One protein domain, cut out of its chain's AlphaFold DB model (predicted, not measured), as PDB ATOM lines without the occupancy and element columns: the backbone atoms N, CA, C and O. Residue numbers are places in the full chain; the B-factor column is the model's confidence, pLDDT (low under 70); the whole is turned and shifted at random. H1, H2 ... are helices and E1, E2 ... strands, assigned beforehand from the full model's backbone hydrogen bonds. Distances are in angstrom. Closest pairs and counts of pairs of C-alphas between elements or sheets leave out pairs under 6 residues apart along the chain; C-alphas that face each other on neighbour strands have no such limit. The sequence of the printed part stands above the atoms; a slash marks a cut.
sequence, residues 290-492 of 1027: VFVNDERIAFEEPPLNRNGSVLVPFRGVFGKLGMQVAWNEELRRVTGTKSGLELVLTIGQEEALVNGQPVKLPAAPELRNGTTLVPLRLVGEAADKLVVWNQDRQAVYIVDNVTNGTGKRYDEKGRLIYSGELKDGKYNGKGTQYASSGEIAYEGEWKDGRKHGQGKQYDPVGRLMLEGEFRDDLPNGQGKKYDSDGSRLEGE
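This is residues 290 to 492 of the 1027 residues of the protein "Cu_amine_oxidN1 domain-containing protein" of Paenibacillus sp. A3 (UniProt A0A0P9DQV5). A head of three small sheets with two short helices, H1 and H2, between them leads into a long arm, one sheet of eight strands, E14 to E21, side by side along the rod's length. The arm's sheet is antiparallel in the order E14, E15, E16, E17, E18, E19, E20, E21, with neither helix on it. The 203 printed residues hold two named helices and 21 named strands, in the order E1 to E4, H1, E5 to E11, H2, E12 to E21; the class is mostly strand. The whole is loose, with a radius of gyration of the C-alphas of 21.7 A and spans of 74 by 32 by 24 A.

E1, residues 290 to 292, begins with C-alpha 290 at (29.012, -28.175, -41.172). Then come E2 295 to 297, E3 304 to 306, E4 309 to 313, H1 314 to 320, 10.3 A long, E5 324 to 328, E6 333 to 338, E7 341 to 346, both 16.7 A, E8 351 to 354, E9 357 to 360, E10 366 to 368, E11 371 to 375, and H2 376 to 382, 9.9 A. E12 is 385 to 390, E13 395 to 400, E14 405 to 410, E15 416 to 423, E16 426 to 434, E17 440 to 447, 18.4 A, E18 450 to 458, E19 464 to 471, E20 474 to 482 and E21 488 to 492, which ends with C-alpha 492 at (73.361, -17.978, -34.857).

The mixed sheet E2, E1, E13, E12 has E1 and E13 parallel, with N 291 and O 396 2.8 A apart. H2 is on it at a height of 8.5 A, over E12 and, only just, with 3 C-alphas, over E13; the C-alphas of Arg 377 and Val 387 are the closest of H2 and E12, 5.8 A. The antiparallel sheet E3, E4, E11, E10 is curled by 147 degrees; N 374 and O 312 are 2.8 A apart. E5 to E9 form a meander, each strand the antiparallel neighbour of the one before; N 336 and O 343 are 2.8 A apart. H1 is on this sheet at a height of 9.2 A, over E5. In both helices every O i to N i+4 pair is within hydrogen-bond range. E14 to E21 form a second meander, strongly twisted; N 433 and O 442 are 2.7 A apart. E20 bends by 127 degrees at residue 477.

The C-alphas farthest apart, of Glu 330 and Gly 491, are 74.0 A apart. The printed part has no cut and no long link. Mean pLDDT of the printed part is 88.5; residues 392, 461 and 484 to 486 are under 70.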
ATOM      1  N   VAL A 290      28.351 -27.119 -40.392       85.81
ATOM      2  CA  VAL A 290      29.012 -28.175 -41.172       85.81
ATOM      3  C   VAL A 290      29.890 -27.536 -42.232       85.81
ATOM      4  O   VAL A 290      29.439 -26.685 -42.993       85.81
ATOM      5  N   PHE A 291      31.144 -27.961 -42.283       84.50
ATOM      6  CA  PHE A 291      32.130 -27.516 -43.254       84.50
ATOM      7  C   PHE A 291      32.527 -28.695 -44.134       84.50
ATOM      8  O   PHE A 291      32.871 -29.755 -43.613       84.50
ATOM      9  N   VAL A 292      32.520 -28.517 -45.452       87.06
ATOM     10  CA  VAL A 292      33.023 -29.510 -46.411       87.06
ATOM     11  C   VAL A 292      34.143 -28.866 -47.206       87.06
ATOM     12  O   VAL A 292      33.922 -27.860 -47.869       87.06
ATOM     13  N   ASN A 293      35.353 -29.424 -47.114       79.38
ATOM     14  CA  ASN A 293      36.569 -28.831 -47.686       79.38
ATOM     15  C   ASN A 293      36.739 -27.347 -47.286       79.38
ATOM     16  O   ASN A 293      36.997 -26.496 -48.130       79.38
ATOM     17  N   ASP A 294      36.547 -27.049 -45.994       77.19
ATOM     18  CA  ASP A 294      36.592 -25.705 -45.384       77.19
ATOM     19  C   ASP A 294      35.489 -24.716 -45.791       77.19
ATOM     20  O   ASP A 294      35.423 -23.614 -45.244       77.19
ATOM     21  N   GLU A 295      34.569 -25.106 -46.669       78.75
ATOM     22  CA  GLU A 295      33.407 -24.295 -47.028       78.75
ATOM     23  C   GLU A 295      32.228 -24.615 -46.099       78.75
ATOM     24  O   GLU A 295      31.824 -25.775 -45.983       78.75
ATOM     25  N   ARG A 296      31.665 -23.598 -45.428       82.19
ATOM     26  CA  ARG A 296      30.452 -23.762 -44.608       82.19
ATOM     27  C   ARG A 296      29.274 -24.088 -45.522       82.19
ATOM     28  O   ARG A 296      28.979 -23.328 -46.440       82.19
ATOM     29  N   ILE A 297      28.577 -25.183 -45.241       81.94
ATOM     30  CA  ILE A 297      27.323 -25.513 -45.913       81.94
ATOM     31  C   ILE A 297      26.179 -24.838 -45.160       81.94
ATOM     32  O   ILE A 297      25.985 -25.076 -43.968       81.94
ATOM     33  N   ALA A 298      25.436 -23.993 -45.871       76.31
ATOM     34  CA  ALA A 298      24.139 -23.509 -45.428       76.31
ATOM     35  C   ALA A 298      23.086 -24.587 -45.705       76.31
ATOM     36  O   ALA A 298      23.108 -25.222 -46.762       76.31
ATOM     37  N   PHE A 299      22.180 -24.786 -44.756       79.19
ATOM     38  CA  PHE A 299      21.117 -25.772 -44.867       79.19
ATOM     39  C   PHE A 299      19.758 -25.101 -44.780       79.19
ATOM     40  O   PHE A 299      19.580 -24.169 -44.003       79.19
ATOM     41  N   GLU A 300      18.803 -25.627 -45.542       73.62
ATOM     42  CA  GLU A 300      17.392 -25.251 -45.452       73.62
ATOM     43  C   GLU A 300      16.767 -25.608 -44.094       73.62
ATOM     44  O   GLU A 300      15.864 -24.924 -43.633       73.62
ATOM     45  N   GLU A 301      17.273 -26.655 -43.439       80.19
ATOM     46  CA  GLU A 301      16.892 -27.060 -42.087       80.19
ATOM     47  C   GLU A 301      18.161 -27.265 -41.248       80.19
ATOM     48  O   GLU A 301      19.104 -27.920 -41.713       80.19
ATOM     49  N   PRO A 302      18.228 -26.729 -40.016       78.06
ATOM     50  CA  PRO A 302      19.441 -26.773 -39.216       78.06
ATOM     51  C   PRO A 302      19.828 -28.222 -38.878       78.06
ATOM     52  O   PRO A 302      18.961 -29.033 -38.529       78.06
ATOM     53  N   PRO A 303      21.126 -28.572 -38.938       87.62
ATOM     54  CA  PRO A 303      21.582 -29.889 -38.524       87.62
ATOM     55  C   PRO A 303      21.261 -30.181 -37.056       87.62
ATOM     56  O   PRO A 303      21.359 -29.306 -36.196       87.62
ATOM     57  N   LEU A 304      20.932 -31.438 -36.764       85.81
ATOM     58  CA  LEU A 304      20.519 -31.905 -35.441       85.81
ATOM     59  C   LEU A 304      21.546 -32.887 -34.880       85.81
ATOM     60  O   LEU A 304      22.006 -33.766 -35.598       85.81
ATOM     61  N   ASN A 305      21.866 -32.821 -33.588       83.31
ATOM     62  CA  ASN A 305      22.608 -33.893 -32.919       83.31
ATOM     63  C   ASN A 305      21.639 -34.833 -32.189       83.31
ATOM     64  O   ASN A 305      21.058 -34.466 -31.169       83.31
ATOM     65  N   ARG A 306      21.478 -36.058 -32.700       84.44
ATOM     66  CA  ARG A 306      20.638 -37.107 -32.112       84.44
ATOM     67  C   ARG A 306      21.527 -38.218 -31.564       84.44
ATOM     68  O   ARG A 306      22.194 -38.910 -32.327       84.44
ATOM     69  N   ASN A 307      21.546 -38.394 -30.241       76.56
ATOM     70  CA  ASN A 307      22.335 -39.433 -29.559       76.56
ATOM     71  C   ASN A 307      23.831 -39.453 -29.954       76.56
ATOM     72  O   ASN A 307      24.441 -40.517 -30.041       76.56
ATOM     73  N   GLY A 308      24.432 -38.288 -30.219       77.44
ATOM     74  CA  GLY A 308      25.831 -38.178 -30.654       77.44
ATOM     75  C   GLY A 308      26.044 -38.294 -32.168       77.44
ATOM     76  O   GLY A 308      27.179 -38.172 -32.631       77.44
ATOM     77  N   SER A 309      24.980 -38.500 -32.951       86.75
ATOM     78  CA  SER A 309      25.009 -38.499 -34.413       86.75
ATOM     79  C   SER A 309      24.462 -37.186 -34.962       86.75
ATOM     80  O   SER A 309      23.298 -36.852 -34.745       86.75
ATOM     81  N   VAL A 310      25.288 -36.457 -35.714       90.56
ATOM     82  CA  VAL A 310      24.839 -35.258 -36.431       90.56
ATOM     83  C   VAL A 310      24.061 -35.677 -37.679       90.56
ATOM     84  O   VAL A 310      24.598 -36.352 -38.558       90.56
ATOM     85  N   LEU A 311      22.794 -35.291 -37.735       91.50
ATOM     86  CA  LEU A 311      21.868 -35.453 -38.845       91.50
ATOM     87  C   LEU A 311      21.830 -34.144 -39.646       91.50
ATOM     88  O   LEU A 311      21.696 -33.070 -39.064       91.50
ATOM     89  N   VAL A 312      21.945 -34.225 -40.970       91.19
ATOM     90  CA  VAL A 312      21.948 -33.060 -41.877       91.19
ATOM     91  C   VAL A 312      20.963 -33.248 -43.022       91.19
ATOM     92  O   VAL A 312      20.768 -34.390 -43.446       91.19
ATOM     93  N   PRO A 313      20.418 -32.173 -43.611       91.44
ATOM     94  CA  PRO A 313      19.733 -32.271 -44.895       91.44
ATOM     95  C   PRO A 313      20.620 -32.910 -45.972       91.44
ATOM     96  O   PRO A 313      21.748 -32.477 -46.229       91.44
ATOM     97  N   PHE A 314      20.117 -33.975 -46.604       86.38
ATOM     98  CA  PHE A 314      20.951 -34.815 -47.471       86.38
ATOM     99  C   PHE A 314      21.432 -34.090 -48.737       86.38
ATOM    100  O   PHE A 314      22.532 -34.359 -49.217       86.38
ATOM    101  N   ARG A 315      20.632 -33.170 -49.295       84.56
ATOM    102  CA  ARG A 315      20.896 -32.560 -50.611       84.56
ATOM    103  C   ARG A 315      22.193 -31.753 -50.621       84.56
ATOM    104  O   ARG A 315      23.034 -31.973 -51.495       84.56
ATOM    105  N   GLY A 316      22.372 -30.867 -49.639       79.75
ATOM    106  CA  GLY A 316      23.535 -29.977 -49.559       79.75
ATOM    107  C   GLY A 316      24.855 -30.736 -49.415       79.75
ATOM    108  O   GLY A 316      25.838 -30.420 -50.086       79.75
ATOM    109  N   VAL A 317      24.870 -31.795 -48.601       83.81
ATOM    110  CA  VAL A 317      26.089 -32.575 -48.344       83.81
ATOM    111  C   VAL A 317      26.421 -33.526 -49.492       83.81
ATOM    112  O   VAL A 317      27.565 -33.549 -49.946       83.81
ATOM    113  N   PHE A 318      25.451 -34.289 -50.005       88.31
ATOM    114  CA  PHE A 318      25.708 -35.283 -51.058       88.31
ATOM    115  C   PHE A 318      26.221 -34.615 -52.339       88.31
ATOM    116  O   PHE A 318      27.166 -35.112 -52.955       88.31
ATOM    117  N   GLY A 319      25.665 -33.450 -52.693       84.50
ATOM    118  CA  GLY A 319      26.134 -32.659 -53.829       84.50
ATOM    119  C   GLY A 319      27.592 -32.214 -53.674       84.50
ATOM    120  O   GLY A 319      28.400 -32.437 -54.575       84.50
ATOM    121  N   LYS A 320      27.969 -31.664 -52.510       86.88
ATOM    122  CA  LYS A 320      29.359 -31.245 -52.225       86.88
ATOM    123  C   LYS A 320      30.344 -32.419 -52.159       86.88
ATOM    124  O   LYS A 320      31.529 -32.235 -52.427       86.88
ATOM    125  N   LEU A 321      29.862 -33.627 -51.867       87.88
ATOM    126  CA  LEU A 321      30.647 -34.867 -51.929       87.88
ATOM    127  C   LEU A 321      30.705 -35.495 -53.336       87.88
ATOM    128  O   LEU A 321      31.413 -36.490 -53.547       87.88
ATOM    129  N   GLY A 322      30.019 -34.903 -54.317       86.62
ATOM    130  CA  GLY A 322      29.992 -35.356 -55.708       86.62
ATOM    131  C   GLY A 322      29.139 -36.605 -55.933       86.62
ATOM    132  O   GLY A 322      29.470 -37.412 -56.801       86.62
ATOM    133  N   MET A 323      28.089 -36.799 -55.131       89.12
ATOM    134  CA  MET A 323      27.134 -37.900 -55.272       89.12
ATOM    135  C   MET A 323      25.882 -37.435 -56.032       89.12
ATOM    136  O   MET A 323      25.355 -36.352 -55.779       89.12
ATOM    137  N   GLN A 324      25.374 -38.270 -56.937       88.81
ATOM    138  CA  GLN A 324      24.038 -38.127 -57.515       88.81
ATOM    139  C   GLN A 324      23.006 -38.651 -56.525       88.81
ATOM    140  O   GLN A 324      23.229 -39.691 -55.909       88.81
ATOM    141  N   VAL A 325      21.876 -37.961 -56.371       89.69
ATOM    142  CA  VAL A 325      20.878 -38.333 -55.365       89.69
ATOM    143  C   VAL A 325      19.516 -38.598 -55.983       89.69
ATOM    144  O   VAL A 325      19.023 -37.798 -56.774       89.69
ATOM    145  N   ALA A 326      18.893 -39.694 -55.559       89.19
ATOM    146  CA  ALA A 326      17.511 -40.040 -55.846       89.19
ATOM    147  C   ALA A 326      16.715 -40.147 -54.538       89.19
ATOM    148  O   ALA A 326      17.175 -40.732 -53.556       89.19
ATOM    149  N   TRP A 327      15.504 -39.595 -54.537       89.25
ATOM    150  CA  TRP A 327      14.528 -39.750 -53.463       89.25
ATOM    151  C   TRP A 327      13.370 -40.606 -53.975       89.25
ATOM    152  O   TRP A 327      12.791 -40.293 -55.014       89.25
ATOM    153  N   ASN A 328      13.045 -41.682 -53.260       89.94
ATOM    154  CA  ASN A 328      11.872 -42.506 -53.521       89.94
ATOM    155  C   ASN A 328      10.857 -42.282 -52.395       89.94
ATOM    156  O   ASN A 328      11.102 -42.664 -51.250       89.94
ATOM    157  N   GLU A 329       9.736 -41.652 -52.738       85.62
ATOM    158  CA  GLU A 329       8.692 -41.267 -51.790       85.62
ATOM    159  C   GLU A 329       7.933 -42.476 -51.225       85.62
ATOM    160  O   GLU A 329       7.767 -42.573 -50.010       85.62
ATOM    161  N   GLU A 330       7.559 -43.434 -52.076       88.81
ATOM    162  CA  GLU A 330       6.814 -44.643 -51.691       88.81
ATOM    163  C   GLU A 330       7.602 -45.507 -50.697       88.81
ATOM    164  O   GLU A 330       7.067 -45.979 -49.694       88.81
ATOM    165  N   LEU A 331       8.905 -45.662 -50.937       89.69
ATOM    166  CA  LEU A 331       9.809 -46.442 -50.088       89.69
ATOM    167  C   LEU A 331      10.463 -45.610 -48.979       89.69
ATOM    168  O   LEU A 331      11.248 -46.155 -48.202       89.69
ATOM    169  N   ARG A 332      10.182 -44.300 -48.924       93.06
ATOM    170  CA  ARG A 332      10.805 -43.318 -48.022       93.06
ATOM    171  C   ARG A 332      12.329 -43.459 -47.962       93.06
ATOM    172  O   ARG A 332      12.921 -43.551 -46.883       93.06
ATOM    173  N   ARG A 333      12.958 -43.516 -49.135       93.44
ATOM    174  CA  ARG A 333      14.357 -43.917 -49.311       93.44
ATOM    175  C   ARG A 333      15.166 -42.855 -50.052       93.44
ATOM    176  O   ARG A 333      14.822 -42.479 -51.170       93.44
ATOM    177  N   VAL A 334      16.283 -42.438 -49.462       92.94
ATOM    178  CA  VAL A 334      17.326 -41.638 -50.121       92.94
ATOM    179  C   VAL A 334      18.385 -42.589 -50.667       92.94
ATOM    180  O   VAL A 334      18.892 -43.434 -49.934       92.94
ATOM    181  N   THR A 335      18.731 -42.454 -51.945       92.06
ATOM    182  CA  THR A 335      19.829 -43.194 -52.579       92.06
ATOM    183  C   THR A 335      20.851 -42.209 -53.126       92.06
ATOM    184  O   THR A 335      20.518 -41.393 -53.982       92.06
ATOM    185  N   GLY A 336      22.085 -42.267 -52.635       92.38
ATOM    186  CA  GLY A 336      23.214 -41.514 -53.166       92.38
ATOM    187  C   GLY A 336      24.152 -42.421 -53.951       92.38
ATOM    188  O   GLY A 336      24.549 -43.465 -53.446       92.38
ATOM    189  N   THR A 337      24.544 -42.022 -55.155       90.94
ATOM    190  CA  THR A 337      25.456 -42.792 -56.008       90.94
ATOM    191  C   THR A 337      26.650 -41.960 -56.459       90.94
ATOM    192  O   THR A 337      26.546 -40.764 -56.723       90.94
ATOM    193  N   LYS A 338      27.815 -42.592 -56.547       88.75
ATOM    194  CA  LYS A 338      29.054 -42.058 -57.126       88.75
ATOM    195  C   LYS A 338      29.804 -43.236 -57.750       88.75
ATOM    196  O   LYS A 338      29.462 -44.383 -57.490       88.75
ATOM    197  N   SER A 339      30.797 -42.994 -58.604       85.75
ATOM    198  CA  SER A 339      31.571 -44.090 -59.211       85.75
ATOM    199  C   SER A 339      32.087 -45.065 -58.136       85.75
ATOM    200  O   SER A 339      32.863 -44.663 -57.274       85.75
ATOM    201  N   GLY A 340      31.608 -46.317 -58.160       84.50
ATOM    202  CA  GLY A 340      31.958 -47.364 -57.186       84.50
ATOM    203  C   GLY A 340      31.226 -47.323 -55.832       84.50
ATOM    204  O   GLY A 340      31.554 -48.124 -54.955       84.50
ATOM    205  N   LEU A 341      30.251 -46.427 -55.651       90.62
ATOM    206  CA  LEU A 341      29.510 -46.240 -54.401       90.62
ATOM    207  C   LEU A 341      28.002 -46.089 -54.645       90.62
ATOM    208  O   LEU A 341      27.570 -45.188 -55.361       90.62
ATOM    209  N   GLU A 342      27.205 -46.901 -53.960       93.44
ATOM    210  CA  GLU A 342      25.764 -46.752 -53.770       93.44
ATOM    211  C   GLU A 342      25.462 -46.750 -52.266       93.44
ATOM    212  O   GLU A 342      25.790 -47.699 -51.556       93.44
ATOM    213  N   LEU A 343      24.849 -45.677 -51.771       94.31
ATOM    214  CA  LEU A 343      24.426 -45.513 -50.383       94.31
ATOM    215  C   LEU A 343      22.905 -45.381 -50.331       94.31
ATOM    216  O   LEU A 343      22.355 -44.415 -50.857       94.31
ATOM    217  N   VAL A 344      22.235 -46.309 -49.656       94.25
ATOM    218  CA  VAL A 344      20.779 -46.337 -49.500       94.25
ATOM    219  C   VAL A 344      20.407 -46.137 -48.035       94.25
ATOM    220  O   VAL A 344      20.837 -46.894 -47.168       94.25
ATOM    221  N   LEU A 345      19.573 -45.137 -47.767       94.38
ATOM    222  CA  LEU A 345      19.097 -44.757 -46.439       94.38
ATOM    223  C   LEU A 345      17.567 -44.734 -46.437       94.38
ATOM    224  O   LEU A 345      16.963 -44.038 -47.252       94.38
ATOM    225  N   THR A 346      16.939 -45.462 -45.516       94.06
ATOM    226  CA  THR A 346      15.473 -45.493 -45.367       94.06
ATOM    227  C   THR A 346      15.064 -44.724 -44.116       94.06
ATOM    228  O   THR A 346      15.623 -44.939 -43.040       94.06
ATOM    229  N   ILE A 347      14.082 -43.828 -44.235       92.88
ATOM    230  CA  ILE A 347      13.605 -43.030 -43.099       92.88
ATOM    231  C   ILE A 347      13.053 -43.941 -41.996       92.88
ATOM    232  O   ILE A 347      12.240 -44.827 -42.256       92.88
ATOM    233  N   GLY A 348      13.479 -43.691 -40.757       90.31
ATOM    234  CA  GLY A 348      13.064 -44.436 -39.568       90.31
ATOM    235  C   GLY A 348      13.775 -45.776 -39.359       90.31
ATOM    236  O   GLY A 348      13.490 -46.443 -38.369       90.31
ATOM    237  N   GLN A 349      14.697 -46.176 -40.244       93.00
ATOM    238  CA  GLN A 349      15.504 -47.387 -40.069       93.00
ATOM    239  C   GLN A 349      16.905 -47.050 -39.547       93.00
ATOM    240  O   GLN A 349      17.572 -46.155 -40.058       93.00
ATOM    241  N   GLU A 350      17.381 -47.804 -38.555       92.75
ATOM    242  CA  GLU A 350      18.755 -47.715 -38.031       92.75
ATOM    243  C   GLU A 350      19.752 -48.560 -38.849       92.75
ATOM    244  O   GLU A 350      20.799 -48.970 -38.352       92.75
ATOM    245  N   GLU A 351      19.431 -48.840 -40.109       93.56
ATOM    246  CA  GLU A 351      20.262 -49.606 -41.032       93.56
ATOM    247  C   GLU A 351      20.290 -48.900 -42.394       93.56
ATOM    248  O   GLU A 351      19.262 -48.444 -42.899       93.56
ATOM    249  N   ALA A 352      21.482 -48.793 -42.975       93.69
ATOM    250  CA  ALA A 352      21.722 -48.319 -44.333       93.69
ATOM    251  C   ALA A 352      22.313 -49.443 -45.183       93.69
ATOM    252  O   ALA A 352      22.926 -50.359 -44.644       93.69
ATOM    253  N   LEU A 353      22.210 -49.351 -46.509       94.06
ATOM    254  CA  LEU A 353      22.946 -50.233 -47.418       94.06
ATOM    255  C   LEU A 353      24.080 -49.449 -48.077       94.06
ATOM    256  O   LEU A 353      23.828 -48.433 -48.720       94.06
ATOM    257  N   VAL A 354      25.313 -49.933 -47.948       92.06
ATOM    258  CA  VAL A 354      26.485 -49.418 -48.670       92.06
ATOM    259  C   VAL A 354      26.920 -50.491 -49.660       92.06
ATOM    260  O   VAL A 354      27.331 -51.577 -49.253       92.06
ATOM    261  N   ASN A 355      26.783 -50.230 -50.960       91.38
ATOM    262  CA  ASN A 355      27.020 -51.201 -52.036       91.38
ATOM    263  C   ASN A 355      26.271 -52.532 -51.806       91.38
ATOM    264  O   ASN A 355      26.819 -53.620 -51.993       91.38
ATOM    265  N   GLY A 356      25.023 -52.441 -51.336       88.44
ATOM    266  CA  GLY A 356      24.171 -53.591 -51.019       88.44
ATOM    267  C   GLY A 356      24.471 -54.299 -49.689       88.44
ATOM    268  O   GLY A 356      23.755 -55.238 -49.352       88.44
ATOM    269  N   GLN A 357      25.482 -53.873 -48.923       92.06
ATOM    270  CA  GLN A 357      25.801 -54.442 -47.607       92.06
ATOM    271  C   GLN A 357      25.167 -53.624 -46.471       92.06
ATOM    272  O   GLN A 357      25.307 -52.398 -46.477       92.06
ATOM    273  N   PRO A 358      24.506 -54.260 -45.487       92.88
ATOM    274  CA  PRO A 358      23.886 -53.557 -44.369       92.88
ATOM    275  C   PRO A 358      24.928 -52.962 -43.412       92.88
ATOM    276  O   PRO A 358      25.878 -53.628 -42.998       92.88
ATOM    277  N   VAL A 359      24.723 -51.700 -43.036       92.75
ATOM    278  CA  VAL A 359      25.540 -50.931 -42.092       92.75
ATOM    279  C   VAL A 359      24.629 -50.305 -41.040       92.75
ATOM    280  O   VAL A 359      23.703 -49.563 -41.363       92.75
ATOM    281  N   LYS A 360      24.905 -50.583 -39.763       91.94
ATOM    282  CA  LYS A 360      24.133 -50.051 -38.633       91.94
ATOM    283  C   LYS A 360      24.380 -48.552 -38.434       91.94
ATOM    284  O   LYS A 360      25.520 -48.093 -38.470       91.94
ATOM    285  N   LEU A 361      23.316 -47.809 -38.140       88.44
ATOM    286  CA  LEU A 361      23.330 -46.371 -37.898       88.44
ATOM    287  C   LEU A 361      23.202 -46.052 -36.401       88.44
ATOM    288  O   LEU A 361      22.366 -46.650 -35.726       88.44
ATOM    289  N   PRO A 362      23.970 -45.083 -35.869       84.38
ATOM    290  CA  PRO A 362      23.781 -44.595 -34.498       84.38
ATOM    291  C   PRO A 362      22.474 -43.808 -34.297       84.38
ATOM    292  O   PRO A 362      21.994 -43.684 -33.173       84.38
ATOM    293  N   ALA A 363      21.918 -43.257 -35.379       90.62
ATOM    294  CA  ALA A 363      20.605 -42.627 -35.424       90.62
ATOM    295  C   ALA A 363      19.978 -42.879 -36.803       90.62
ATOM    296  O   ALA A 363      20.672 -42.795 -37.817       90.62
ATOM    297  N   ALA A 364      18.681 -43.187 -36.844       92.25
ATOM    298  CA  ALA A 364      17.952 -43.365 -38.097       92.25
ATOM    299  C   ALA A 364      17.812 -42.032 -38.865       92.25
ATOM    300  O   ALA A 364      17.703 -40.978 -38.233       92.25
ATOM    301  N   PRO A 365      17.765 -42.048 -40.212       93.44
ATOM    302  CA  PRO A 365      17.347 -40.890 -40.995       93.44
ATOM    303  C   PRO A 365      15.919 -40.483 -40.628       93.44
ATOM    304  O   PRO A 365      15.060 -41.344 -40.417       93.44
ATOM    305  N   GLU A 366      15.639 -39.185 -40.604       92.81
ATOM    306  CA  GLU A 366      14.338 -38.655 -40.193       92.81
ATOM    307  C   GLU A 366      13.811 -37.593 -41.157       92.81
ATOM    308  O   GLU A 366      14.557 -37.003 -41.937       92.81
ATOM    309  N   LEU A 367      12.497 -37.373 -41.124       88.56
ATOM    310  CA  LEU A 367      11.836 -36.317 -41.883       88.56
ATOM    311  C   LEU A 367      11.435 -35.206 -40.910       88.56
ATOM    312  O   LEU A 367      10.628 -35.454 -40.013       88.56
ATOM    313  N   ARG A 368      11.963 -33.997 -41.102       83.94
ATOM    314  CA  ARG A 368      11.633 -32.808 -40.304       83.94
ATOM    315  C   ARG A 368      11.208 -31.695 -41.253       83.94
ATOM    316  O   ARG A 368      11.949 -31.373 -42.173       83.94
ATOM    317  N   ASN A 369       9.997 -31.167 -41.071       80.94
ATOM    318  CA  ASN A 369       9.429 -30.094 -41.902       80.94
ATOM    319  C   ASN A 369       9.501 -30.354 -43.425       80.94
ATOM    320  O   ASN A 369       9.686 -29.441 -44.218       80.94
ATOM    321  N   GLY A 370       9.382 -31.616 -43.853       82.88
ATOM    322  CA  GLY A 370       9.499 -31.994 -45.269       82.88
ATOM    323  C   GLY A 370      10.937 -32.162 -45.782       82.88
ATOM    324  O   GLY A 370      11.129 -32.680 -46.882       82.88
ATOM    325  N   THR A 371      11.947 -31.842 -44.976       87.69
ATOM    326  CA  THR A 371      13.362 -32.083 -45.280       87.69
ATOM    327  C   THR A 371      13.802 -33.417 -44.696       87.69
ATOM    328  O   THR A 371      13.524 -33.743 -43.542       87.69
ATOM    329  N   THR A 372      14.489 -34.229 -45.500       90.62
ATOM    330  CA  THR A 372      15.044 -35.504 -45.028       90.62
ATOM    331  C   THR A 372      16.439 -35.272 -44.460       90.62
ATOM    332  O   THR A 372      17.348 -34.850 -45.180       90.62
ATOM    333  N   LEU A 373      16.609 -35.564 -43.174       91.50
ATOM    334  CA  LEU A 373      17.884 -35.486 -42.484       91.50
ATOM    335  C   LEU A 373      18.521 -36.876 -42.411       91.50
ATOM    336  O   LEU A 373      17.869 -37.866 -42.078       91.50
ATOM    337  N   VAL A 374      19.812 -36.951 -42.716       93.25
ATOM    338  CA  VAL A 374      20.583 -38.198 -42.797       93.25
ATOM    339  C   VAL A 374      21.843 -38.133 -41.926       93.25
ATOM    340  O   VAL A 374      22.402 -37.048 -41.755       93.25
ATOM    341  N   PRO A 375      22.331 -39.270 -41.387       93.69
ATOM    342  CA  PRO A 375      23.541 -39.303 -40.561       93.69
ATOM    343  C   PRO A 375      24.790 -38.855 -41.323       93.69
ATOM    344  O   PRO A 375      25.297 -39.563 -42.194       93.69
ATOM    345  N   LEU A 376      25.331 -37.694 -40.954       92.50
ATOM    346  CA  LEU A 376      26.429 -37.050 -41.673       92.50
ATOM    347  C   LEU A 376      27.718 -37.875 -41.666       92.50
ATOM    348  O   LEU A 376      28.433 -37.916 -42.666       92.50
ATOM    349  N   ARG A 377      28.011 -38.538 -40.542       90.56
ATOM    350  CA  ARG A 377      29.223 -39.351 -40.382       90.56
ATOM    351  C   ARG A 377      29.285 -40.479 -41.411       90.56
ATOM    352  O   ARG A 377      30.268 -40.567 -42.133       90.56
ATOM    353  N   LEU A 378      28.216 -41.271 -41.522       90.19
ATOM    354  CA  LEU A 378      28.131 -42.357 -42.499       90.19
ATOM    355  C   LEU A 378      28.276 -41.827 -43.929       90.19
ATOM    356  O   LEU A 378      29.002 -42.404 -44.727       90.19
ATOM    357  N   VAL A 379      27.587 -40.730 -44.245       89.31
ATOM    358  CA  VAL A 379      27.598 -40.129 -45.585       89.31
ATOM    359  C   VAL A 379      29.009 -39.684 -45.977       89.31
ATOM    360  O   VAL A 379      29.456 -39.976 -47.083       89.31
ATOM    361  N   GLY A 380      29.722 -39.006 -45.073       89.00
ATOM    362  CA  GLY A 380      31.099 -38.579 -45.311       89.00
ATOM    363  C   GLY A 380      32.071 -39.757 -45.427       89.00
ATOM    364  O   GLY A 380      32.846 -39.807 -46.378       89.00
ATOM    365  N   GLU A 381      31.995 -40.726 -44.512       88.38
ATOM    366  CA  GLU A 381      32.883 -41.899 -44.497       88.38
ATOM    367  C   GLU A 381      32.653 -42.813 -45.714       88.38
ATOM    368  O   GLU A 381      33.615 -43.265 -46.332       88.38
ATOM    369  N   ALA A 382      31.398 -43.017 -46.136       86.88
ATOM    370  CA  ALA A 382      31.072 -43.760 -47.357       86.88
ATOM    371  C   ALA A 382      31.631 -43.080 -48.621       86.88
ATOM    372  O   ALA A 382      31.960 -43.760 -49.589       86.88
ATOM    373  N   ALA A 383      31.774 -41.752 -48.602       86.00
ATOM    374  CA  ALA A 383      32.365 -40.957 -49.677       86.00
ATOM    375  C   ALA A 383      33.901 -40.808 -49.579       86.00
ATOM    376  O   ALA A 383      34.458 -39.946 -50.265       86.00
ATOM    377  N   ASP A 384      34.565 -41.626 -48.751       86.75
ATOM    378  CA  ASP A 384      36.018 -41.616 -48.499       86.75
ATOM    379  C   ASP A 384      36.537 -40.279 -47.930       86.75
ATOM    380  O   ASP A 384      37.608 -39.775 -48.279       86.75
ATOM    381  N   LYS A 385      35.744 -39.656 -47.049       88.75
ATOM    382  CA  LYS A 385      36.123 -38.442 -46.313       88.75
ATOM    383  C   LYS A 385      36.281 -38.718 -44.822       88.75
ATOM    384  O   LYS A 385      35.612 -39.571 -44.246       88.75
ATOM    385  N   LEU A 386      37.121 -37.915 -44.173       87.94
ATOM    386  CA  LEU A 386      37.230 -37.864 -42.719       87.94
ATOM    387  C   LEU A 386      36.178 -36.899 -42.155       87.94
ATOM    388  O   LEU A 386      36.151 -35.729 -42.535       87.94
ATOM    389  N   VAL A 387      35.352 -37.376 -41.218       89.88
ATOM    390  CA  VAL A 387      34.330 -36.572 -40.527       89.88
ATOM    391  C   VAL A 387      34.749 -36.298 -39.082       89.88
ATOM    392  O   VAL A 387      34.828 -37.207 -38.249       89.88
ATOM    393  N   VAL A 388      34.983 -35.025 -38.771       89.56
ATOM    394  CA  VAL A 388      35.506 -34.559 -37.484       89.56
ATOM    395  C   VAL A 388      34.451 -33.742 -36.750       89.56
ATOM    396  O   VAL A 388      34.047 -32.685 -37.223       89.56
ATOM    397  N   TRP A 389      34.039 -34.207 -35.572       88.44
ATOM    398  CA  TRP A 389      33.191 -33.441 -34.661       88.44
ATOM    399  C   TRP A 389      34.053 -32.588 -33.738       88.44
ATOM    400  O   TRP A 389      34.815 -33.129 -32.942       88.44
ATOM    401  N   ASN A 390      33.910 -31.268 -33.825       84.69
ATOM    402  CA  ASN A 390      34.521 -30.326 -32.904       84.69
ATOM    403  C   ASN A 390      33.527 -29.980 -31.790       84.69
ATOM    404  O   ASN A 390      32.582 -29.213 -31.998       84.69
ATOM    405  N   GLN A 391      33.759 -30.548 -30.604       74.50
ATOM    406  CA  GLN A 391      32.871 -30.383 -29.452       74.50
ATOM    407  C   GLN A 391      32.775 -28.922 -28.989       74.50
ATOM    408  O   GLN A 391      31.681 -28.457 -28.654       74.50
ATOM    409  N   ASP A 392      33.899 -28.203 -29.008       69.69
ATOM    410  CA  ASP A 392      34.002 -26.832 -28.502       69.69
ATOM    411  C   ASP A 392      33.257 -25.836 -29.406       69.69
ATOM    412  O   ASP A 392      32.651 -24.881 -28.923       69.69
ATOM    413  N   ARG A 393      33.265 -26.076 -30.724       71.56
ATOM    414  CA  ARG A 393      32.653 -25.199 -31.736       71.56
ATOM    415  C   ARG A 393      31.269 -25.639 -32.206       71.56
ATOM    416  O   ARG A 393      30.697 -24.946 -33.040       71.56
ATOM    417  N   GLN A 394      30.754 -26.772 -31.715       77.56
ATOM    418  CA  GLN A 394      29.540 -27.413 -32.244       77.56
ATOM    419  C   GLN A 394      29.575 -27.470 -33.781       77.56
ATOM    420  O   GLN A 394      28.661 -27.015 -34.467       77.56
ATOM    421  N   ALA A 395      30.688 -27.961 -34.328       83.75
ATOM    422  CA  ALA A 395      30.925 -27.958 -35.763       83.75
ATOM    423  C   ALA A 395      31.384 -29.327 -36.258       83.75
ATOM    424  O   ALA A 395      32.117 -30.033 -35.567       83.75
ATOM    425  N   VAL A 396      30.989 -29.685 -37.477       89.06
ATOM    426  CA  VAL A 396      31.481 -30.866 -38.184       89.06
ATOM    427  C   VAL A 396      32.357 -30.425 -39.348       89.06
ATOM    428  O   VAL A 396      31.919 -29.645 -40.186       89.06
ATOM    429  N   TYR A 397      33.577 -30.950 -39.430       87.75
ATOM    430  CA  TYR A 397      34.467 -30.769 -40.575       87.75
ATOM    431  C   TYR A 397      34.531 -32.066 -41.381       87.75
ATOM    432  O   TYR A 397      34.883 -33.112 -40.840       87.75
ATOM    433  N   ILE A 398      34.203 -31.990 -42.667       90.38
ATOM    434  CA  ILE A 398      34.374 -33.068 -43.639       90.38
ATOM    435  C   ILE A 398      35.548 -32.697 -44.532       90.38
ATOM    436  O   ILE A 398      35.491 -31.717 -45.279       90.38
ATOM    437  N   VAL A 399      36.624 -33.465 -44.429       87.44
ATOM    438  CA  VAL A 399      37.896 -33.172 -45.095       87.44
ATOM    439  C   VAL A 399      38.452 -34.410 -45.781       87.44
ATOM    440  O   VAL A 399      38.084 -35.540 -45.459       87.44
ATOM    441  N   ASP A 400      39.361 -34.202 -46.729       84.56
ATOM    442  CA  ASP A 400      40.108 -35.294 -47.345       84.56
ATOM    443  C   ASP A 400      40.998 -36.012 -46.328       84.56
ATOM    444  O   ASP A 400      41.741 -35.389 -45.560       84.56
ATOM    445  N   ASN A 401      40.967 -37.344 -46.361       82.94
ATOM    446  CA  ASN A 401      41.857 -38.179 -45.564       82.94
ATOM    447  C   ASN A 401      43.234 -38.309 -46.246       82.94
ATOM    448  O   ASN A 401      43.623 -39.364 -46.744       82.94
ATOM    449  N   VAL A 402      43.965 -37.195 -46.323       86.62
ATOM    450  CA  VAL A 402      45.235 -37.109 -47.057       86.62
ATOM    451  C   VAL A 402      46.365 -37.773 -46.271       86.62
ATOM    452  O   VAL A 402      46.667 -37.378 -45.140       86.62
ATOM    453  N   THR A 403      47.038 -38.752 -46.880       86.19
ATOM    454  CA  THR A 403      48.286 -39.350 -46.368       86.19
ATOM    455  C   THR A 403      49.534 -38.785 -47.048       86.19
ATOM    456  O   THR A 403      50.588 -38.742 -46.418       86.19
ATOM    457  N   ASN A 404      49.410 -38.299 -48.287       90.31
ATOM    458  CA  ASN A 404      50.469 -37.657 -49.064       90.31
ATOM    459  C   ASN A 404      49.926 -36.396 -49.760       90.31
ATOM    460  O   ASN A 404      48.912 -36.479 -50.449       90.31
ATOM    461  N   GLY A 405      50.598 -35.252 -49.604       90.31
ATOM    462  CA  GLY A 405      50.145 -33.939 -50.093       90.31
ATOM    463  C   GLY A 405      49.591 -33.041 -48.980       90.31
ATOM    464  O   GLY A 405      49.771 -33.329 -47.801       90.31
ATOM    465  N   THR A 406      48.939 -31.934 -49.328       90.31
ATOM    466  CA  THR A 406      48.425 -30.965 -48.342       90.31
ATOM    467  C   THR A 406      47.149 -31.469 -47.671       90.31
ATOM    468  O   THR A 406      46.180 -31.795 -48.352       90.31
ATOM    469  N   GLY A 407      47.119 -31.499 -46.339       89.69
ATOM    470  CA  GLY A 407      45.955 -31.941 -45.575       89.69
ATOM    471  C   GLY A 407      45.940 -31.443 -44.132       89.69
ATOM    472  O   GLY A 407      46.801 -30.679 -43.693       89.69
ATOM    473  N   LYS A 408      44.923 -31.885 -43.384       90.12
ATOM    474  CA  LYS A 408      44.690 -31.495 -41.988       90.12
ATOM    475  C   LYS A 408      44.730 -32.700 -41.052       90.12
ATOM    476  O   LYS A 408      44.479 -33.840 -41.457       90.12
ATOM    477  N   ARG A 409      45.055 -32.453 -39.784       90.12
ATOM    478  CA  ARG A 409      44.967 -33.423 -38.684       90.12
ATOM    479  C   ARG A 409      44.250 -32.799 -37.507       90.12
ATOM    480  O   ARG A 409      44.431 -31.617 -37.224       90.12
ATOM    481  N   TYR A 410      43.482 -33.624 -36.811       88.81
ATOM    482  CA  TYR A 410      42.655 -33.221 -35.685       88.81
ATOM    483  C   TYR A 410      42.942 -34.125 -34.487       88.81
ATOM    484  O   TYR A 410      43.366 -35.267 -34.670       88.81
ATOM    485  N   ASP A 411      42.741 -33.612 -33.277       86.25
ATOM    486  CA  ASP A 411      42.799 -34.419 -32.057       86.25
ATOM    487  C   ASP A 411      41.475 -35.154 -31.768       86.25
ATOM    488  O   ASP A 411      40.506 -35.061 -32.523       86.25
ATOM    489  N   GLU A 412      41.422 -35.869 -30.641       83.19
ATOM    490  CA  GLU A 412      40.253 -36.646 -30.198       83.19
ATOM    491  C   GLU A 412      38.990 -35.798 -29.946       83.19
ATOM    492  O   GLU A 412      37.882 -36.328 -29.991       83.19
ATOM    493  N   LYS A 413      39.130 -34.486 -29.705       79.31
ATOM    494  CA  LYS A 413      38.006 -33.543 -29.531       79.31
ATOM    495  C   LYS A 413      37.619 -32.833 -30.833       79.31
ATOM    496  O   LYS A 413      36.772 -31.938 -30.816       79.31
ATOM    497  N   GLY A 414      38.273 -33.191 -31.939       82.75
ATOM    498  CA  GLY A 414      38.086 -32.593 -33.254       82.75
ATOM    499  C   GLY A 414      38.666 -31.192 -33.405       82.75
ATOM    500  O   GLY A 414      38.229 -30.421 -34.267       82.75
ATOM    501  N   ARG A 415      39.647 -30.829 -32.577       84.31
ATOM    502  CA  ARG A 415      40.394 -29.576 -32.724       84.31
ATOM    503  C   ARG A 415      41.493 -29.778 -33.754       84.31
ATOM    504  O   ARG A 415      42.182 -30.793 -33.729       84.31
ATOM    505  N   LEU A 416      41.643 -28.824 -34.668       88.50
ATOM    506  CA  LEU A 416      42.726 -28.831 -35.646       88.50
ATOM    507  C   LEU A 416      44.061 -28.795 -34.891       88.50
ATOM    508  O   LEU A 416      44.263 -27.894 -34.089       88.50
ATOM    509  N   ILE A 417      44.944 -29.764 -35.137       92.44
ATOM    510  CA  ILE A 417      46.295 -29.829 -34.547       92.44
ATOM    511  C   ILE A 417      47.394 -29.623 -35.583       92.44
ATOM    512  O   ILE A 417      48.512 -29.272 -35.215       92.44
ATOM    513  N   TYR A 418      47.094 -29.820 -36.867       94.12
ATOM    514  CA  TYR A 418      48.027 -29.562 -37.957       94.12
ATOM    515  C   TYR A 418      47.291 -29.263 -39.264       94.12
ATOM    516  O   TYR A 418      46.286 -29.904 -39.574       94.12
ATOM    517  N   SER A 419      47.819 -28.327 -40.042       93.38
ATOM    518  CA  SER A 419      47.411 -28.031 -41.414       93.38
ATOM    519  C   SER A 419      48.662 -27.781 -42.248       93.38
ATOM    520  O   SER A 419      49.411 -26.850 -41.958       93.38
ATOM    521  N   GLY A 420      48.910 -28.596 -43.269       93.88
ATOM    522  CA  GLY A 420      50.128 -28.490 -44.069       93.88
ATOM    523  C   GLY A 420      50.392 -29.712 -44.934       93.88
ATOM    524  O   GLY A 420      49.522 -30.562 -45.121       93.88
ATOM    525  N   GLU A 421      51.598 -29.788 -45.476       95.88
ATOM    526  CA  GLU A 421      52.041 -30.906 -46.299       95.88
ATOM    527  C   GLU A 421      52.277 -32.180 -45.466       95.88
ATOM    528  O   GLU A 421      52.772 -32.176 -44.338       95.88
ATOM    529  N   LEU A 422      51.897 -33.320 -46.031       94.44
ATOM    530  CA  LEU A 422      51.990 -34.630 -45.404       94.44
ATOM    531  C   LEU A 422      52.722 -35.592 -46.332       94.44
ATOM    532  O   LEU A 422      52.545 -35.560 -47.552       94.44
ATOM    533  N   LYS A 423      53.521 -36.479 -45.744       94.31
ATOM    534  CA  LYS A 423      54.145 -37.610 -46.435       94.31
ATOM    535  C   LYS A 423      54.036 -38.850 -45.560       94.31
ATOM    536  O   LYS A 423      54.454 -38.816 -44.402       94.31
ATOM    537  N   ASP A 424      53.435 -39.914 -46.086       91.50
ATOM    538  CA  ASP A 424      53.118 -41.152 -45.356       91.50
ATOM    539  C   ASP A 424      52.420 -40.891 -44.005       91.50
ATOM    540  O   ASP A 424      52.701 -41.512 -42.979       91.50
ATOM    541  N   GLY A 425      51.529 -39.898 -43.992       87.00
ATOM    542  CA  GLY A 425      50.765 -39.475 -42.824       87.00
ATOM    543  C   GLY A 425      51.513 -38.598 -41.813       87.00
ATOM    544  O   GLY A 425      50.873 -38.143 -40.862       87.00
ATOM    545  N   LYS A 426      52.811 -38.324 -42.010       92.50
ATOM    546  CA  LYS A 426      53.646 -37.467 -41.147       92.50
ATOM    547  C   LYS A 426      53.746 -36.041 -41.681       92.50
ATOM    548  O   LYS A 426      53.692 -35.840 -42.890       92.50
ATOM    549  N   TYR A 427      53.973 -35.077 -40.786       95.69
ATOM    550  CA  TYR A 427      54.208 -33.673 -41.149       95.69
ATOM    551  C   TYR A 427      55.462 -33.558 -42.023       95.69
ATOM    552  O   TYR A 427      56.526 -34.078 -41.672       95.69
ATOM    553  N   ASN A 428      55.336 -32.907 -43.172       96.12
ATOM    554  CA  ASN A 428      56.423 -32.686 -44.122       96.12
ATOM    555  C   ASN A 428      56.234 -31.316 -44.792       96.12
ATOM    556  O   ASN A 428      55.216 -30.677 -44.554       96.12
ATOM    557  N   GLY A 429      57.196 -30.849 -45.588       96.00
ATOM    558  CA  GLY A 429      57.077 -29.584 -46.326       96.00
ATOM    559  C   GLY A 429      56.674 -28.401 -45.437       96.00
ATOM    560  O   GLY A 429      57.157 -28.286 -44.314       96.00
ATOM    561  N   LYS A 430      55.798 -27.510 -45.903       96.38
ATOM    562  CA  LYS A 430      55.306 -26.385 -45.084       96.38
ATOM    563  C   LYS A 430      54.033 -26.751 -44.324       96.38
ATOM    564  O   LYS A 430      53.111 -27.345 -44.881       96.38
ATOM    565  N   GLY A 431      53.939 -26.331 -43.063       96.50
ATOM    566  CA  GLY A 431      52.722 -26.526 -42.282       96.50
ATOM    567  C   GLY A 431      52.673 -25.794 -40.948       96.50
ATOM    568  O   GLY A 431      53.691 -25.392 -40.378       96.50
ATOM    569  N   THR A 432      51.455 -25.684 -40.432       97.25
ATOM    570  CA  THR A 432      51.117 -25.038 -39.167       97.25
ATOM    571  C   THR A 432      50.568 -26.077 -38.201       97.25
ATOM    572  O   THR A 432      49.584 -26.752 -38.491       97.25
ATOM    573  N   GLN A 433      51.204 -26.200 -37.044       96.12
ATOM    574  CA  GLN A 433      50.749 -26.966 -35.894       96.12
ATOM    575  C   GLN A 433      50.033 -26.044 -34.905       96.12
ATOM    576  O   GLN A 433      50.498 -24.938 -34.628       96.12
ATOM    577  N   TYR A 434      48.949 -26.536 -34.313       89.75
ATOM    578  CA  TYR A 434      48.113 -25.801 -33.367       89.75
ATOM    579  C   TYR A 434      48.129 -26.463 -31.984       89.75
ATOM    580  O   TYR A 434      48.227 -27.687 -31.859       89.75
ATOM    581  N   ALA A 435      48.035 -25.643 -30.942       83.44
ATOM    582  CA  ALA A 435      47.845 -26.067 -29.564       83.44
ATOM    583  C   ALA A 435      46.381 -26.461 -29.305       83.44
ATOM    584  O   ALA A 435      45.472 -26.131 -30.063       83.44
ATOM    585  N   SER A 436      46.124 -27.107 -28.165       75.38
ATOM    586  CA  SER A 436      44.768 -27.478 -27.736       75.38
ATOM    587  C   SER A 436      43.825 -26.285 -27.521       75.38
ATOM    588  O   SER A 436      42.614 -26.477 -27.470       75.38
ATOM    589  N   SER A 437      44.368 -25.076 -27.353       71.38
ATOM    590  CA  SER A 437      43.626 -23.809 -27.285       71.38
ATOM    591  C   SER A 437      43.167 -23.300 -28.658       71.38
ATOM    592  O   SER A 437      42.314 -22.423 -28.721       71.38
ATOM    593  N   GLY A 438      43.711 -23.840 -29.754       78.12
ATOM    594  CA  GLY A 438      43.538 -23.321 -31.111       78.12
ATOM    595  C   GLY A 438      44.601 -22.299 -31.528       78.12
ATOM    596  O   GLY A 438      44.657 -21.950 -32.705       78.12
ATOM    597  N   GLU A 439      45.464 -21.867 -30.604       85.06
ATOM    598  CA  GLU A 439      46.617 -21.013 -30.907       85.06
ATOM    599  C   GLU A 439      47.655 -21.755 -31.753       85.06
ATOM    600  O   GLU A 439      47.801 -22.976 -31.657       85.06
ATOM    601  N   ILE A 440      48.411 -21.026 -32.571       88.25
ATOM    602  CA  ILE A 440      49.520 -21.606 -33.336       88.25
ATOM    603  C   ILE A 440      50.601 -22.046 -32.347       88.25
ATOM    604  O   ILE A 440      51.073 -21.241 -31.558       88.25
ATOM    605  N   ALA A 441      51.009 -23.315 -32.394       91.62
ATOM    606  CA  ALA A 441      52.124 -23.849 -31.608       91.62
ATOM    607  C   ALA A 441      53.440 -23.816 -32.399       91.62
ATOM    608  O   ALA A 441      54.515 -23.579 -31.839       91.62
ATOM    609  N   TYR A 442      53.363 -24.050 -33.711       96.94
ATOM    610  CA  TYR A 442      54.484 -23.905 -34.633       96.94
ATOM    611  C   TYR A 442      53.980 -23.623 -36.047       96.94
ATOM    612  O   TYR A 442      53.043 -24.266 -36.500       96.94
ATOM    613  N   GLU A 443      54.632 -22.733 -36.777       97.19
ATOM    614  CA  GLU A 443      54.450 -22.574 -38.220       97.19
ATOM    615  C   GLU A 443      55.817 -22.616 -38.897       97.19
ATOM    616  O   GLU A 443      56.750 -21.955 -38.447       97.19
ATOM    617  N   GLY A 444      55.973 -23.412 -39.950       96.75
ATOM    618  CA  GLY A 444      57.267 -23.530 -40.612       96.75
ATOM    619  C   GLY A 444      57.407 -24.773 -41.467       96.75
ATOM    620  O   GLY A 444      56.420 -25.394 -41.873       96.75
ATOM    621  N   GLU A 445      58.655 -25.112 -41.758       97.88
ATOM    622  CA  GLU A 445      59.011 -26.295 -42.525       97.88
ATOM    623  C   GLU A 445      59.122 -27.552 -41.635       97.88
ATOM    624  O   GLU A 445      59.452 -27.521 -40.447       97.88
ATOM    625  N   TRP A 446      58.819 -28.700 -42.224       97.38
ATOM    626  CA  TRP A 446      58.744 -29.996 -41.568       97.38
ATOM    627  C   TRP A 446      59.449 -31.049 -42.412       97.38
ATOM    628  O   TRP A 446      59.386 -31.046 -43.640       97.38
ATOM    629  N   LYS A 447      60.079 -32.012 -41.744       96.88
ATOM    630  CA  LYS A 447      60.662 -33.193 -42.377       96.88
ATOM    631  C   LYS A 447      60.424 -34.411 -41.494       96.88
ATOM    632  O   LYS A 447      60.870 -34.450 -40.351       96.88
ATOM    633  N   ASP A 448      59.701 -35.394 -42.023       93.94
ATOM    634  CA  ASP A 448      59.410 -36.678 -41.365       93.94
ATOM    635  C   ASP A 448      58.817 -36.550 -39.944       93.94
ATOM    636  O   ASP A 448      59.093 -37.361 -39.056       93.94
ATOM    637  N   GLY A 449      57.968 -35.541 -39.735       93.94
ATOM    638  CA  GLY A 449      57.309 -35.253 -38.460       93.94
ATOM    639  C   GLY A 449      58.084 -34.325 -37.522       93.94
ATOM    640  O   GLY A 449      57.597 -34.064 -36.425       93.94
ATOM    641  N   ARG A 450      59.259 -33.825 -37.928       95.88
ATOM    642  CA  ARG A 450      60.106 -32.927 -37.128       95.88
ATOM    643  C   ARG A 450      60.210 -31.543 -37.749       95.88
ATOM    644  O   ARG A 450      60.216 -31.424 -38.975       95.88
ATOM    645  N   LYS A 451      60.351 -30.512 -36.917       96.62
ATOM    646  CA  LYS A 451      60.574 -29.130 -37.367       96.62
ATOM    647  C   LYS A 451      61.919 -29.038 -38.080       96.62
ATOM    648  O   LYS A 451      62.935 -29.554 -37.592       96.62
ATOM    649  N   HIS A 452      61.918 -28.392 -39.232       96.38
ATOM    650  CA  HIS A 452      63.071 -28.243 -40.112       96.38
ATOM    651  C   HIS A 452      63.007 -26.871 -40.797       96.38
ATOM    652  O   HIS A 452      61.970 -26.229 -40.733       96.38
ATOM    653  N   GLY A 453      64.081 -26.414 -41.443       96.25
ATOM    654  CA  GLY A 453      64.061 -25.186 -42.251       96.25
ATOM    655  C   GLY A 453      63.606 -23.949 -41.468       96.25
ATOM    656  O   GLY A 453      63.865 -23.844 -40.271       96.25
ATOM    657  N   GLN A 454      62.948 -22.996 -42.127       97.12
ATOM    658  CA  GLN A 454      62.477 -21.778 -41.462       97.12
ATOM    659  C   GLN A 454      61.181 -22.031 -40.680       97.12
ATOM    660  O   GLN A 454      60.253 -22.668 -41.185       97.12
ATOM    661  N   GLY A 455      61.074 -21.478 -39.470       96.75
ATOM    662  CA  GLY A 455      59.835 -21.547 -38.704       96.75
ATOM    663  C   GLY A 455      59.752 -20.616 -37.500       96.75
ATOM    664  O   GLY A 455      60.690 -19.902 -37.141       96.75
ATOM    665  N   LYS A 456      58.588 -20.642 -36.858       97.31
ATOM    666  CA  LYS A 456      58.275 -19.948 -35.612       97.31
ATOM    667  C   LYS A 456      57.594 -20.912 -34.663       97.31
ATOM    668  O   LYS A 456      56.683 -21.630 -35.058       97.31
ATOM    669  N   GLN A 457      58.025 -20.924 -33.412       95.56
ATOM    670  CA  GLN A 457      57.439 -21.722 -32.344       95.56
ATOM    671  C   GLN A 457      56.884 -20.808 -31.264       95.56
ATOM    672  O   GLN A 457      57.538 -19.840 -30.877       95.56
ATOM    673  N   TYR A 458      55.733 -21.178 -30.721       90.00
ATOM    674  CA  TYR A 458      55.011 -20.420 -29.713       90.00
ATOM    675  C   TYR A 458      54.806 -21.253 -28.442       90.00
ATOM    676  O   TYR A 458      54.935 -22.481 -28.453       90.00
ATOM    677  N   ASP A 459      54.505 -20.577 -27.338       80.38
ATOM    678  CA  ASP A 459      54.066 -21.197 -26.092       80.38
ATOM    679  C   ASP A 459      52.551 -21.523 -26.133       80.38
ATOM    680  O   ASP A 459      51.850 -21.122 -27.066       80.38
ATOM    681  N   PRO A 460      52.004 -22.251 -25.138       70.81
ATOM    682  CA  PRO A 460      50.583 -22.619 -25.116       70.81
ATOM    683  C   PRO A 460      49.580 -21.452 -25.079       70.81
ATOM    684  O   PRO A 460      48.385 -21.691 -25.261       70.81
ATOM    685  N   VAL A 461      50.036 -20.220 -24.821       69.88
ATOM    686  CA  VAL A 461      49.207 -19.003 -24.796       69.88
ATOM    687  C   VAL A 461      49.477 -18.088 -26.000       69.88
ATOM    688  O   VAL A 461      49.076 -16.927 -25.986       69.88
ATOM    689  N   GLY A 462      50.155 -18.593 -27.039       74.62
ATOM    690  CA  GLY A 462      50.389 -17.881 -28.300       74.62
ATOM    691  C   GLY A 462      51.583 -16.918 -28.285       74.62
ATOM    692  O   GLY A 462      51.753 -16.125 -29.212       74.62
ATOM    693  N   ARG A 463      52.450 -16.955 -27.263       79.94
ATOM    694  CA  ARG A 463      53.660 -16.119 -27.219       79.94
ATOM    695  C   ARG A 463      54.766 -16.745 -28.054       79.94
ATOM    696  O   ARG A 463      55.134 -17.893 -27.831       79.94
ATOM    697  N   LEU A 464      55.358 -15.972 -28.960       86.94
ATOM    698  CA  LEU A 464      56.523 -16.401 -29.734       86.94
ATOM    699  C   LEU A 464      57.685 -16.784 -28.796       86.94
ATOM    700  O   LEU A 464      58.128 -15.962 -27.998       86.94
ATOM    701  N   MET A 465      58.164 -18.024 -28.897       91.12
ATOM    702  CA  MET A 465      59.291 -18.580 -28.136       91.12
ATOM    703  C   MET A 465      60.560 -18.701 -28.975       91.12
ATOM    704  O   MET A 465      61.659 -18.500 -28.467       91.12
ATOM    705  N   LEU A 466      60.429 -19.076 -30.246       93.75
ATOM    706  CA  LEU A 466      61.549 -19.249 -31.168       93.75
ATOM    707  C   LEU A 466      61.135 -18.766 -32.556       93.75
ATOM    708  O   LEU A 466      60.009 -19.000 -32.977       93.75
ATOM    709  N   GLU A 467      62.051 -18.144 -33.277       96.19
ATOM    710  CA  GLU A 467      61.895 -17.750 -34.679       96.19
ATOM    711  C   GLU A 467      63.228 -17.995 -35.382       96.19
ATOM    712  O   GLU A 467      64.260 -17.604 -34.848       96.19
ATOM    713  N   GLY A 468      63.229 -18.616 -36.558       95.81
ATOM    714  CA  GLY A 468      64.440 -18.814 -37.357       95.81
ATOM    715  C   GLY A 468      64.565 -20.225 -37.908       95.81
ATOM    716  O   GLY A 468      63.565 -20.906 -38.135       95.81
ATOM    717  N   GLU A 469      65.802 -20.657 -38.127       97.12
ATOM    718  CA  GLU A 469      66.097 -21.962 -38.718       97.12
ATOM    719  C   GLU A 469      66.038 -23.106 -37.694       97.12
ATOM    720  O   GLU A 469      66.506 -22.980 -36.561       97.12
ATOM    721  N   PHE A 470      65.488 -24.248 -38.107       96.62
ATOM    722  CA  PHE A 470      65.339 -25.473 -37.328       96.62
ATOM    723  C   PHE A 470      65.983 -26.663 -38.044       96.62
ATOM    724  O   PHE A 470      65.922 -26.810 -39.266       96.62
ATOM    725  N   ARG A 471      66.536 -27.591 -37.263       96.38
ATOM    726  CA  ARG A 471      66.970 -28.909 -37.722       96.38
ATOM    727  C   ARG A 471      66.663 -29.947 -36.652       96.38
ATOM    728  O   ARG A 471      67.233 -29.886 -35.566       96.38
ATOM    729  N   ASP A 472      65.806 -30.909 -36.988       93.50
ATOM    730  CA  ASP A 472      65.396 -32.006 -36.101       93.50
ATOM    731  C   ASP A 472      64.834 -31.489 -34.765       93.50
ATOM    732  O   ASP A 472      65.322 -31.844 -33.694       93.50
ATOM    733  N   ASP A 473      63.825 -30.614 -34.843       94.12
ATOM    734  CA  ASP A 473      63.134 -29.984 -33.701       94.12
ATOM    735  C   ASP A 473      63.941 -28.946 -32.903       94.12
ATOM    736  O   ASP A 473      63.391 -28.302 -32.005       94.12
ATOM    737  N   LEU A 474      65.215 -28.725 -33.243       93.56
ATOM    738  CA  LEU A 474      66.095 -27.783 -32.550       93.56
ATOM    739  C   LEU A 474      66.439 -26.563 -33.416       93.56
ATOM    740  O   LEU A 474      66.714 -26.739 -34.602       93.56
ATOM    741  N   PRO A 475      66.529 -25.351 -32.836       93.56
ATOM    742  CA  PRO A 475      67.070 -24.181 -33.526       93.56
ATOM    743  C   PRO A 475      68.488 -24.436 -34.054       93.56
ATOM    744  O   PRO A 475      69.356 -24.916 -33.313       93.56
ATOM    745  N   ASN A 476      68.724 -24.153 -35.331       94.75
ATOM    746  CA  ASN A 476      69.991 -24.408 -36.006       94.75
ATOM    747  C   ASN A 476      70.134 -23.508 -37.243       94.75
ATOM    748  O   ASN A 476      69.522 -23.804 -38.260       94.75
ATOM    749  N   GLY A 477      70.915 -22.434 -37.134       93.81
ATOM    750  CA  GLY A 477      71.017 -21.331 -38.091       93.81
ATOM    751  C   GLY A 477      70.635 -19.993 -37.448       93.81
ATOM    752  O   GLY A 477      70.631 -19.866 -36.221       93.81
ATOM    753  N   GLN A 478      70.336 -18.973 -38.251       94.94
ATOM    754  CA  GLN A 478      69.967 -17.655 -37.718       94.94
ATOM    755  C   GLN A 478      68.591 -17.696 -37.050       94.94
ATOM    756  O   GLN A 478      67.648 -18.284 -37.584       94.94
ATOM    757  N   GLY A 479      68.457 -17.046 -35.893       95.12
ATOM    758  CA  GLY A 479      67.176 -16.990 -35.207       95.12
ATOM    759  C   GLY A 479      67.119 -16.091 -33.980       95.12
ATOM    760  O   GLY A 479      68.053 -15.367 -33.630       95.12
ATOM    761  N   LYS A 480      65.972 -16.156 -33.311       95.25
ATOM    762  CA  LYS A 480      65.653 -15.488 -32.056       95.25
ATOM    763  C   LYS A 480      65.025 -16.493 -31.107       95.25
ATOM    764  O   LYS A 480      64.182 -17.294 -31.506       95.25
ATOM    765  N   LYS A 481      65.396 -16.411 -29.835       92.25
ATOM    766  CA  LYS A 481      64.814 -17.182 -28.740       92.25
ATOM    767  C   LYS A 481      64.283 -16.231 -27.682       92.25
ATOM    768  O   LYS A 481      64.993 -15.327 -27.270       92.25
ATOM    769  N   TYR A 482      63.064 -16.464 -27.227       87.19
ATOM    770  CA  TYR A 482      62.368 -15.698 -26.204       87.19
ATOM    771  C   TYR A 482      62.149 -16.611 -24.996       87.19
ATOM    772  O   TYR A 482      61.592 -17.702 -25.128       87.19
ATOM    773  N   ASP A 483      62.607 -16.186 -23.824       76.38
ATOM    774  CA  ASP A 483      62.423 -16.909 -22.570       76.38
ATOM    775  C   ASP A 483      61.237 -16.325 -21.771       76.38
ATOM    776  O   ASP A 483      60.764 -15.207 -21.995       76.38
ATOM    777  N   SER A 484      60.692 -17.115 -20.838       62.41
ATOM    778  CA  SER A 484      59.455 -16.779 -20.112       62.41
ATOM    779  C   SER A 484      59.568 -15.548 -19.204       62.41
ATOM    780  O   SER A 484      58.547 -14.964 -18.843       62.41
ATOM    781  N   ASP A 485      60.792 -15.166 -18.834       65.00
ATOM    782  CA  ASP A 485      61.119 -13.968 -18.050       65.00
ATOM    783  C   ASP A 485      61.168 -12.682 -18.900       65.00
ATOM    784  O   ASP A 485      61.471 -11.606 -18.385       65.00
ATOM    785  N   GLY A 486      60.855 -12.776 -20.197       68.44
ATOM    786  CA  GLY A 486      60.907 -11.653 -21.131       68.44
ATOM    787  C   GLY A 486      62.310 -11.366 -21.667       68.44
ATOM    788  O   GLY A 486      62.484 -10.382 -22.392       68.44
ATOM    789  N   SER A 487      63.306 -12.195 -21.337       79.56
ATOM    790  CA  SER A 487      64.608 -12.140 -21.991       79.56
ATOM    791  C   SER A 487      64.544 -12.713 -23.409       79.56
ATOM    792  O   SER A 487      63.695 -13.544 -23.745       79.56
ATOM    793  N   ARG A 488      65.418 -12.212 -24.281       91.56
ATOM    794  CA  ARG A 488      65.474 -12.597 -25.693       91.56
ATOM    795  C   ARG A 488      66.917 -12.704 -26.163       91.56
ATOM    796  O   ARG A 488      67.672 -11.751 -26.024       91.56
ATOM    797  N   LEU A 489      67.273 -13.830 -26.765       92.00
ATOM    798  CA  LEU A 489      68.532 -14.058 -27.473       92.00
ATOM    799  C   LEU A 489      68.310 -13.941 -28.984       92.00
ATOM    800  O   LEU A 489      67.271 -14.360 -29.488       92.00
ATOM    801  N   GLU A 490      69.282 -13.406 -29.710       95.19
ATOM    802  CA  GLU A 490      69.245 -13.238 -31.167       95.19
ATOM    803  C   GLU A 490      70.632 -13.523 -31.757       95.19
ATOM    804  O   GLU A 490      71.622 -13.023 -31.227       95.19
ATOM    805  N   GLY A 491      70.714 -14.323 -32.824       94.75
ATOM    806  CA  GLY A 491      71.961 -14.655 -33.527       94.75
ATOM    807  C   GLY A 491      71.980 -16.083 -34.083       94.75
ATOM    808  O   GLY A 491      70.927 -16.670 -34.341       94.75
ATOM    809  N   GLU A 492      73.175 -16.644 -34.276       94.94
ATOM    810  CA  GLU A 492      73.361 -17.978 -34.857       94.94
ATOM    811  C   GLU A 492      73.232 -19.090 -33.804       94.94
ATOM    812  O   GLU A 492      73.959 -19.139 -32.813       94.94
TER     813      GLU A 492